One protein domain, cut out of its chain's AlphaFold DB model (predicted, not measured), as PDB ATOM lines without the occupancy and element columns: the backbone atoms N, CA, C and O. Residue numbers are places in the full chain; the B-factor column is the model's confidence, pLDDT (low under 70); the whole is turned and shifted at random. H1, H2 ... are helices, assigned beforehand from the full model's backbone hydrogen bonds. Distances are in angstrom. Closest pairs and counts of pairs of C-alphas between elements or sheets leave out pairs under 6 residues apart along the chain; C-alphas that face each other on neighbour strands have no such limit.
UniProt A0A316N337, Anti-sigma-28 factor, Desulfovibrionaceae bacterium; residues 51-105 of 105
ATOM      1  N   ALA A  51     601.521 441.950 383.952       87.50
ATOM      2  CA  ALA A  51     601.945 442.913 384.960       87.50
ATOM      3  C   ALA A  51     601.825 444.349 384.435       87.50
ATOM      4  O   ALA A  51     601.356 445.222 385.166       87.50
ATOM      5  N   MET A  52     602.159 444.578 383.161       88.69
ATOM      6  CA  MET A  52     601.962 445.874 382.511       88.69
ATOM      7  C   MET A  52     600.485 446.270 382.461       88.69
ATOM      8  O   MET A  52     600.141 447.368 382.903       88.69
ATOM      9  N   LEU A  53     599.608 445.367 382.007       92.31
ATOM     10  CA  LEU A  53     598.168 445.620 381.927       92.31
ATOM     11  C   LEU A  53     597.569 445.928 383.305       92.31
ATOM     12  O   LEU A  53     596.785 446.864 383.460       92.31
ATOM     13  N   ARG A  54     597.974 445.177 384.335       93.00
ATOM     14  CA  ARG A  54     597.524 445.403 385.713       93.00
ATOM     15  C   ARG A  54     597.995 446.753 386.250       93.00
ATOM     16  O   ARG A  54     597.218 447.454 386.896       93.00
ATOM     17  N   THR A  55     599.247 447.136 385.992       90.81
ATOM     18  CA  THR A  55     599.777 448.445 386.401       90.81
ATOM     19  C   THR A  55     599.066 449.588 385.684       90.81
ATOM     20  O   THR A  55     598.766 450.601 386.315       90.81
ATOM     21  N   GLU A  56     598.756 449.438 384.397       91.50
ATOM     22  CA  GLU A  56     597.980 450.422 383.645       91.50
ATOM     23  C   GLU A  56     596.558 450.556 384.197       91.50
ATOM     24  O   GLU A  56     596.127 451.668 384.494       91.50
ATOM     25  N   ALA A  57     595.867 449.440 384.445       91.94
ATOM     26  CA  ALA A  57     594.536 449.442 385.049       91.94
ATOM     27  C   ALA A  57     594.535 450.096 386.442       91.94
ATOM     28  O   ALA A  57     593.653 450.896 386.753       91.94
ATOM     29  N   TYR A  58     595.549 449.815 387.264       92.00
ATOM     30  CA  TYR A  58     595.708 450.444 388.575       92.00
ATOM     31  C   TYR A  58     595.934 451.956 388.464       92.00
ATOM     32  O   TYR A  58     595.294 452.735 389.170       92.00
ATOM     33  N   ARG A  59     596.805 452.394 387.544       90.50
ATOM     34  CA  ARG A  59     597.028 453.822 387.274       90.50
ATOM     35  C   ARG A  59     595.756 454.495 386.774       90.50
ATOM     36  O   ARG A  59     595.439 455.582 387.242       90.50
ATOM     37  N   ALA A  60     595.019 453.867 385.864       87.75
ATOM     38  CA  ALA A  60     593.754 454.395 385.368       87.75
ATOM     39  C   ALA A  60     592.718 454.529 386.493       87.75
ATOM     40  O   ALA A  60     592.033 455.542 386.565       87.75
ATOM     41  N   ALA A  61     592.648 453.555 387.406       87.50
ATOM     42  CA  ALA A  61     591.766 453.616 388.569       87.50
ATOM     43  C   ALA A  61     592.158 454.732 389.553       87.50
ATOM     44  O   ALA A  61     591.283 455.430 390.048       87.50
ATOM     45  N   MET A  62     593.456 454.931 389.807       88.50
ATOM     46  CA  MET A  62     593.961 455.996 390.689       88.50
ATOM     47  C   MET A  62     593.772 457.403 390.113       88.50
ATOM     48  O   MET A  62     593.603 458.351 390.869       88.50
ATOM     49  N   ASN A  63     593.821 457.549 388.788       87.00
ATOM     50  CA  ASN A  63     593.616 458.831 388.108       87.00
ATOM     51  C   ASN A  63     592.156 459.052 387.685       87.00
ATOM     52  O   ASN A  63     591.845 460.065 387.056       87.00
ATOM     53  N   ALA A  64     591.266 458.101 387.974       86.12
ATOM     54  CA  ALA A  64     589.856 458.268 387.681       86.12
ATOM     55  C   ALA A  64     589.287 459.385 388.571       86.12
ATOM     56  O   ALA A  64     589.598 459.434 389.759       86.12
ATOM     57  N   PRO A  65     588.449 460.279 388.024       87.00
ATOM     58  CA  PRO A  65     587.835 461.323 388.824       87.00
ATOM     59  C   PRO A  65     586.904 460.713 389.874       87.00
ATOM     60  O   PRO A  65     586.093 459.836 389.557       87.00
ATOM     61  N   ASP A  66     586.971 461.242 391.098       85.25
ATOM     62  CA  ASP A  66     586.104 460.838 392.213       85.25
ATOM     63  C   ASP A  66     584.617 460.960 391.851       85.25
ATOM     64  O   ASP A  66     583.781 460.140 392.240       85.25
ATOM     65  N   VAL A  67     584.285 461.981 391.056       92.00
ATOM     66  CA  VAL A  67     582.928 462.263 390.595       92.00
ATOM     67  C   VAL A  67     582.871 462.222 389.072       92.00
ATOM     68  O   VAL A  67     583.536 462.984 388.374       92.00
ATOM     69  N   ARG A  68     582.003 461.357 388.538       91.94
ATOM     70  CA  ARG A  68     581.710 461.268 387.097       91.94
ATOM     71  C   ARG A  68     580.643 462.288 386.705       91.94
ATOM     72  O   ARG A  68     579.456 461.957 386.636       91.94
ATOM     73  N   GLN A  69     581.080 463.535 386.532       93.75
ATOM     74  CA  GLN A  69     580.213 464.685 386.267       93.75
ATOM     75  C   GLN A  69     579.353 464.499 385.006       93.75
ATOM     76  O   GLN A  69     578.152 464.747 385.034       93.75
ATOM     77  N   ASP A  70     579.936 463.928 383.952       93.75
ATOM     78  CA  ASP A  70     579.272 463.540 382.704       93.75
ATOM     79  C   ASP A  70     578.013 462.686 382.933       93.75
ATOM     80  O   ASP A  70     576.944 462.950 382.378       93.75
ATOM     81  N   LYS A  71     578.107 461.674 383.805       94.44
ATOM     82  CA  LYS A  71     576.969 460.803 384.123       94.44
ATOM     83  C   LYS A  71     575.909 461.528 384.933       94.44
ATOM     84  O   LYS A  71     574.725 461.248 384.750       94.44
ATOM     85  N   ILE A  72     576.316 462.422 385.831       95.38
ATOM     86  CA  ILE A  72     575.386 463.217 386.636       95.38
ATOM     87  C   ILE A  72     574.571 464.124 385.723       95.38
ATOM     88  O   ILE A  72     573.345 464.121 385.812       95.38
ATOM     89  N   ASP A  73     575.228 464.842 384.820       96.44
ATOM     90  CA  ASP A  73     574.563 465.787 383.926       96.44
ATOM     91  C   ASP A  73     573.619 465.071 382.955       96.44
ATOM     92  O   ASP A  73     572.469 465.484 382.793       96.44
ATOM     93  N   ALA A  74     574.029 463.917 382.418       95.56
ATOM     94  CA  ALA A  74     573.154 463.074 381.606       95.56
ATOM     95  C   ALA A  74     571.919 462.570 382.379       95.56
ATOM     96  O   ALA A  74     570.812 462.528 381.837       95.56
ATOM     97  N   LEU A  75     572.075 462.175 383.650       94.88
ATOM     98  CA  LEU A  75     570.942 461.767 384.489       94.88
ATOM     99  C   LEU A  75     570.025 462.948 384.816       94.88
ATOM    100  O   LEU A  75     568.808 462.796 384.737       94.88
ATOM    101  N   ARG A  76     570.593 464.112 385.151       95.56
ATOM    102  CA  ARG A  76     569.842 465.345 385.427       95.56
ATOM    103  C   ARG A  76     568.994 465.758 384.229       95.56
ATOM    104  O   ARG A  76     567.809 466.010 384.419       95.56
ATOM    105  N   GLY A  77     569.563 465.740 383.022       96.62
ATOM    106  CA  GLY A  77     568.822 466.007 381.785       96.62
ATOM    107  C   GLY A  77     567.627 465.067 381.625       96.62
ATOM    108  O   GLY A  77     566.493 465.512 381.520       96.62
ATOM    109  N   ARG A  78     567.840 463.753 381.765       95.94
ATOM    110  CA  ARG A  78     566.752 462.761 381.666       95.94
ATOM    111  C   ARG A  78     565.650 462.939 382.709       95.94
ATOM    112  O   ARG A  78     564.498 462.606 382.436       95.94
ATOM    113  N   ILE A  79     565.998 463.391 383.912       95.75
ATOM    114  CA  ILE A  79     565.019 463.687 384.963       95.75
ATOM    115  C   ILE A  79     564.218 464.940 384.592       95.75
ATOM    116  O   ILE A  79     562.995 464.903 384.677       95.75
ATOM    117  N   ALA A  80     564.888 466.006 384.142       95.69
ATOM    118  CA  ALA A  80     564.241 467.245 383.708       95.69
ATOM    119  C   ALA A  80     563.300 467.020 382.512       95.69
ATOM    120  O   ALA A  80     562.173 467.508 382.517       95.69
ATOM    121  N   ASP A  81     563.718 466.198 381.549       96.12
ATOM    122  CA  ASP A  81     562.930 465.834 380.367       96.12
ATOM    123  C   ASP A  81     561.804 464.825 380.683       96.12
ATOM    124  O   ASP A  81     561.062 464.413 379.791       96.12
ATOM    125  N   GLY A  82     561.705 464.344 381.929       94.50
ATOM    126  CA  GLY A  82     560.720 463.340 382.349       94.50
ATOM    127  C   GLY A  82     560.932 461.941 381.748       94.50
ATOM    128  O   GLY A  82     560.089 461.058 381.901       94.50
ATOM    129  N   THR A  83     562.060 461.698 381.076       94.94
ATOM    130  CA  THR A  83     562.386 460.414 380.425       94.94
ATOM    131  C   THR A  83     563.100 459.429 381.356       94.94
ATOM    132  O   THR A  83     563.403 458.286 380.983       94.94
ATOM    133  N   TYR A  84     563.384 459.837 382.591       94.06
ATOM    134  CA  TYR A  84     563.941 458.960 383.608       94.06
ATOM    135  C   TYR A  84     562.893 457.955 384.109       94.06
ATOM    136  O   TYR A  84     561.969 458.296 384.843       94.06
ATOM    137  N   ARG A  85     563.054 456.682 383.727       93.75
ATOM    138  CA  ARG A  85     562.199 455.578 384.180       93.75
ATOM    139  C   ARG A  85     562.845 454.811 385.326       93.75
ATOM    140  O   ARG A  85     563.996 454.380 385.220       93.75
ATOM    141  N   ILE A  86     562.070 454.605 386.385       93.25
ATOM    142  CA  ILE A  86     562.444 453.774 387.527       93.25
ATOM    143  C   ILE A  86     562.210 452.306 387.158       93.25
ATOM    144  O   ILE A  86     561.125 451.941 386.713       93.25
ATOM    145  N   ASP A  87     563.231 451.469 387.341       95.12
ATOM    146  CA  ASP A  87     563.156 450.026 387.112       95.12
ATOM    147  C   ASP A  87     563.353 449.279 388.435       95.12
ATOM    148  O   ASP A  87     564.461 449.219 388.980       95.12
ATOM    149  N   SER A  88     562.270 448.692 388.942       95.69
ATOM    150  CA  SER A  88     562.255 447.966 390.214       95.69
ATOM    151  C   SER A  88     563.208 446.769 390.230       95.69
ATOM    152  O   SER A  88     563.805 446.482 391.267       95.69
ATOM    153  N   ARG A  89     563.418 446.095 389.088       95.94
ATOM    154  CA  ARG A  89     564.360 444.965 389.001       95.94
ATOM    155  C   ARG A  89     565.794 445.440 389.182       95.94
ATOM    156  O   ARG A  89     566.566 444.796 389.886       95.94
ATOM    157  N   ARG A  90     566.139 446.592 388.600       94.81
ATOM    158  CA  ARG A  90     567.470 447.198 388.766       94.81
ATOM    159  C   ARG A  90     567.725 447.638 390.204       94.81
ATOM    160  O   ARG A  90     568.846 447.483 390.679       94.81
ATOM    161  N   ILE A  91     566.705 448.147 390.896       95.12
ATOM    162  CA  ILE A  91     566.810 448.519 392.313       95.12
ATOM    163  C   ILE A  91     567.058 447.278 393.173       95.12
ATOM    164  O   ILE A  91     568.027 447.253 393.929       95.12
ATOM    165  N   ALA A  92     566.238 446.235 393.019       96.25
ATOM    166  CA  ALA A  92     566.386 444.993 393.779       96.25
ATOM    167  C   ALA A  92     567.752 444.325 393.539       96.25
ATOM    168  O   ALA A  92     568.420 443.918 394.486       96.25
ATOM    169  N   ALA A  93     568.210 444.285 392.282       95.75
ATOM    170  CA  ALA A  93     569.541 443.788 391.943       95.75
ATOM    171  C   ALA A  93     570.656 444.615 392.609       95.75
ATOM    172  O   ALA A  93     571.638 444.051 393.085       95.75
ATOM    173  N   GLY A  94     570.495 445.942 392.677       94.56
ATOM    174  CA  GLY A  94     571.408 446.824 393.403       94.56
ATOM    175  C   GLY A  94     571.451 446.516 394.900       94.56
ATOM    176  O   GLY A  94     572.536 446.402 395.459       94.56
ATOM    177  N   MET A  95     570.293 446.323 395.539       95.25
ATOM    178  CA  MET A  95     570.194 445.973 396.964       95.25
ATOM    179  C   MET A  95     570.919 444.664 397.290       95.25
ATOM    180  O   MET A  95     571.770 444.646 398.177       95.25
ATOM    181  N   LEU A  96     570.646 443.605 396.524       95.38
ATOM    182  CA  LEU A  96     571.300 442.305 396.692       95.38
ATOM    183  C   LEU A  96     572.809 442.383 396.417       95.38
ATOM    184  O   LEU A  96     573.620 441.790 397.123       95.38
ATOM    185  N   GLY A  97     573.209 443.141 395.393       94.25
ATOM    186  CA  GLY A  97     574.619 443.351 395.076       94.25
ATOM    187  C   GLY A  97     575.385 444.029 396.216       94.25
ATOM    188  O   GLY A  97     576.510 443.631 396.512       94.25
ATOM    189  N   MET A  98     574.772 445.020 396.871       92.19
ATOM    190  CA  MET A  98     575.360 445.705 398.027       92.19
ATOM    191  C   MET A  98     575.498 444.770 399.235       92.19
ATOM    192  O   MET A  98     576.566 444.732 399.840       92.19
ATOM    193  N   GLU A  99     574.466 443.986 399.555       91.44
ATOM    194  CA  GLU A  99     574.495 443.001 400.647       91.44
ATOM    195  C   GLU A  99     575.588 441.944 400.426       91.44
ATOM    196  O   GLU A  99     576.449 441.752 401.288       91.44
ATOM    197  N   LYS A 100     575.659 441.357 399.227       90.81
ATOM    198  CA  LYS A 100     576.737 440.430 398.853       90.81
ATOM    199  C   LYS A 100     578.134 441.050 398.988       90.81
ATOM    200  O   LYS A 100     579.062 440.382 399.446       90.81
ATOM    201  N   ALA A 101     578.302 442.311 398.582       89.44
ATOM    202  CA  ALA A 101     579.582 443.011 398.687       89.44
ATOM    203  C   ALA A 101     579.996 443.264 400.147       89.44
ATOM    204  O   ALA A 101     581.186 443.217 400.449       89.44
ATOM    205  N   MET A 102     579.037 443.495 401.049       85.88
ATOM    206  CA  MET A 102     579.300 443.646 402.484       85.88
ATOM    207  C   MET A 102     579.672 442.320 403.158       85.88
ATOM    208  O   MET A 102     580.540 442.315 404.017       85.88
ATOM    209  N   LEU A 103     579.055 441.206 402.752       84.44
ATOM    210  CA  LEU A 103     579.323 439.868 403.302       84.44
ATOM    211  C   LEU A 103     580.677 439.276 402.875       84.44
ATOM    212  O   LEU A 103     581.174 438.360 403.521       84.44
ATOM    213  N   THR A 104     581.252 439.758 401.770       80.25
ATOM    214  CA  THR A 104     582.513 439.234 401.202       80.25
ATOM    215  C   THR A 104     583.742 440.042 401.648       80.25
ATOM    216  O   THR A 104     584.848 439.808 401.161       80.25
ATOM    217  N   ARG A 105     583.563 441.016 402.544       54.62
ATOM    218  CA  ARG A 105     584.630 441.858 403.093       54.62
ATOM    219  C   ARG A 105     584.988 441.427 404.506       54.62
ATOM    220  O   ARG A 105     586.195 441.501 404.818       54.62
TER     221      ARG A 105
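What this domain is: This is residues 51 to 105 of the 105 residues of the protein "Anti-sigma-28 factor" of Desulfovibrionaceae bacterium (UniProt A0A316N337). Start at residue 51 and you trace an open hook of three separate helices: H1 and then H2 follow one another along a long arm, residues 81 to 87 turn the chain, and H3 folds back as a shorter arm across an empty gap from H2. No helix packs on another, and the hook has no core. The printed part has 55 residues, with three named helices in the order H1, H2, H3 and no named strand; its class is all helix. It is extended, with a radius of gyration of the C-alphas of 16.4 A, and only just flat, with spans of 46 by 30 by 16 A.

How they stand to each other: Look first at H1, residues 51 to 62, which touches no helix. Next comes H2, residues 69 to 80; H1 and H2 are apart, with no C-alpha of the one within 8 A of the other. Then find H3, residues 88 to 103, which is apart from H1 and also apart from H2. In H1, H2 and H3 every backbone O i to N i+4 pair is within hydrogen-bond range.

Where its parts are: Find C-alpha 51 at (601.945, 442.913, 384.960); from there H1 runs 16.4 A to C-alpha 62. H2 begins at C-alpha 69, at (580.213, 464.685, 386.267), and is also 16.4 A long. H3, the longest helix with 16 residues, runs 23.0 A from C-alpha 88 to C-alpha 103 at (579.323, 439.868, 403.302).

The domain as a whole: The two C-alphas farthest apart, those of Ala 51 and Gly 82, are 46.1 A apart. The links H1 to H2, of 6 residues, and H2 to H3, of 7, are short, and the printed part has no cut. The mean pLDDT of the printed part is 91.6, and residue 105, the chain's last, is under 70.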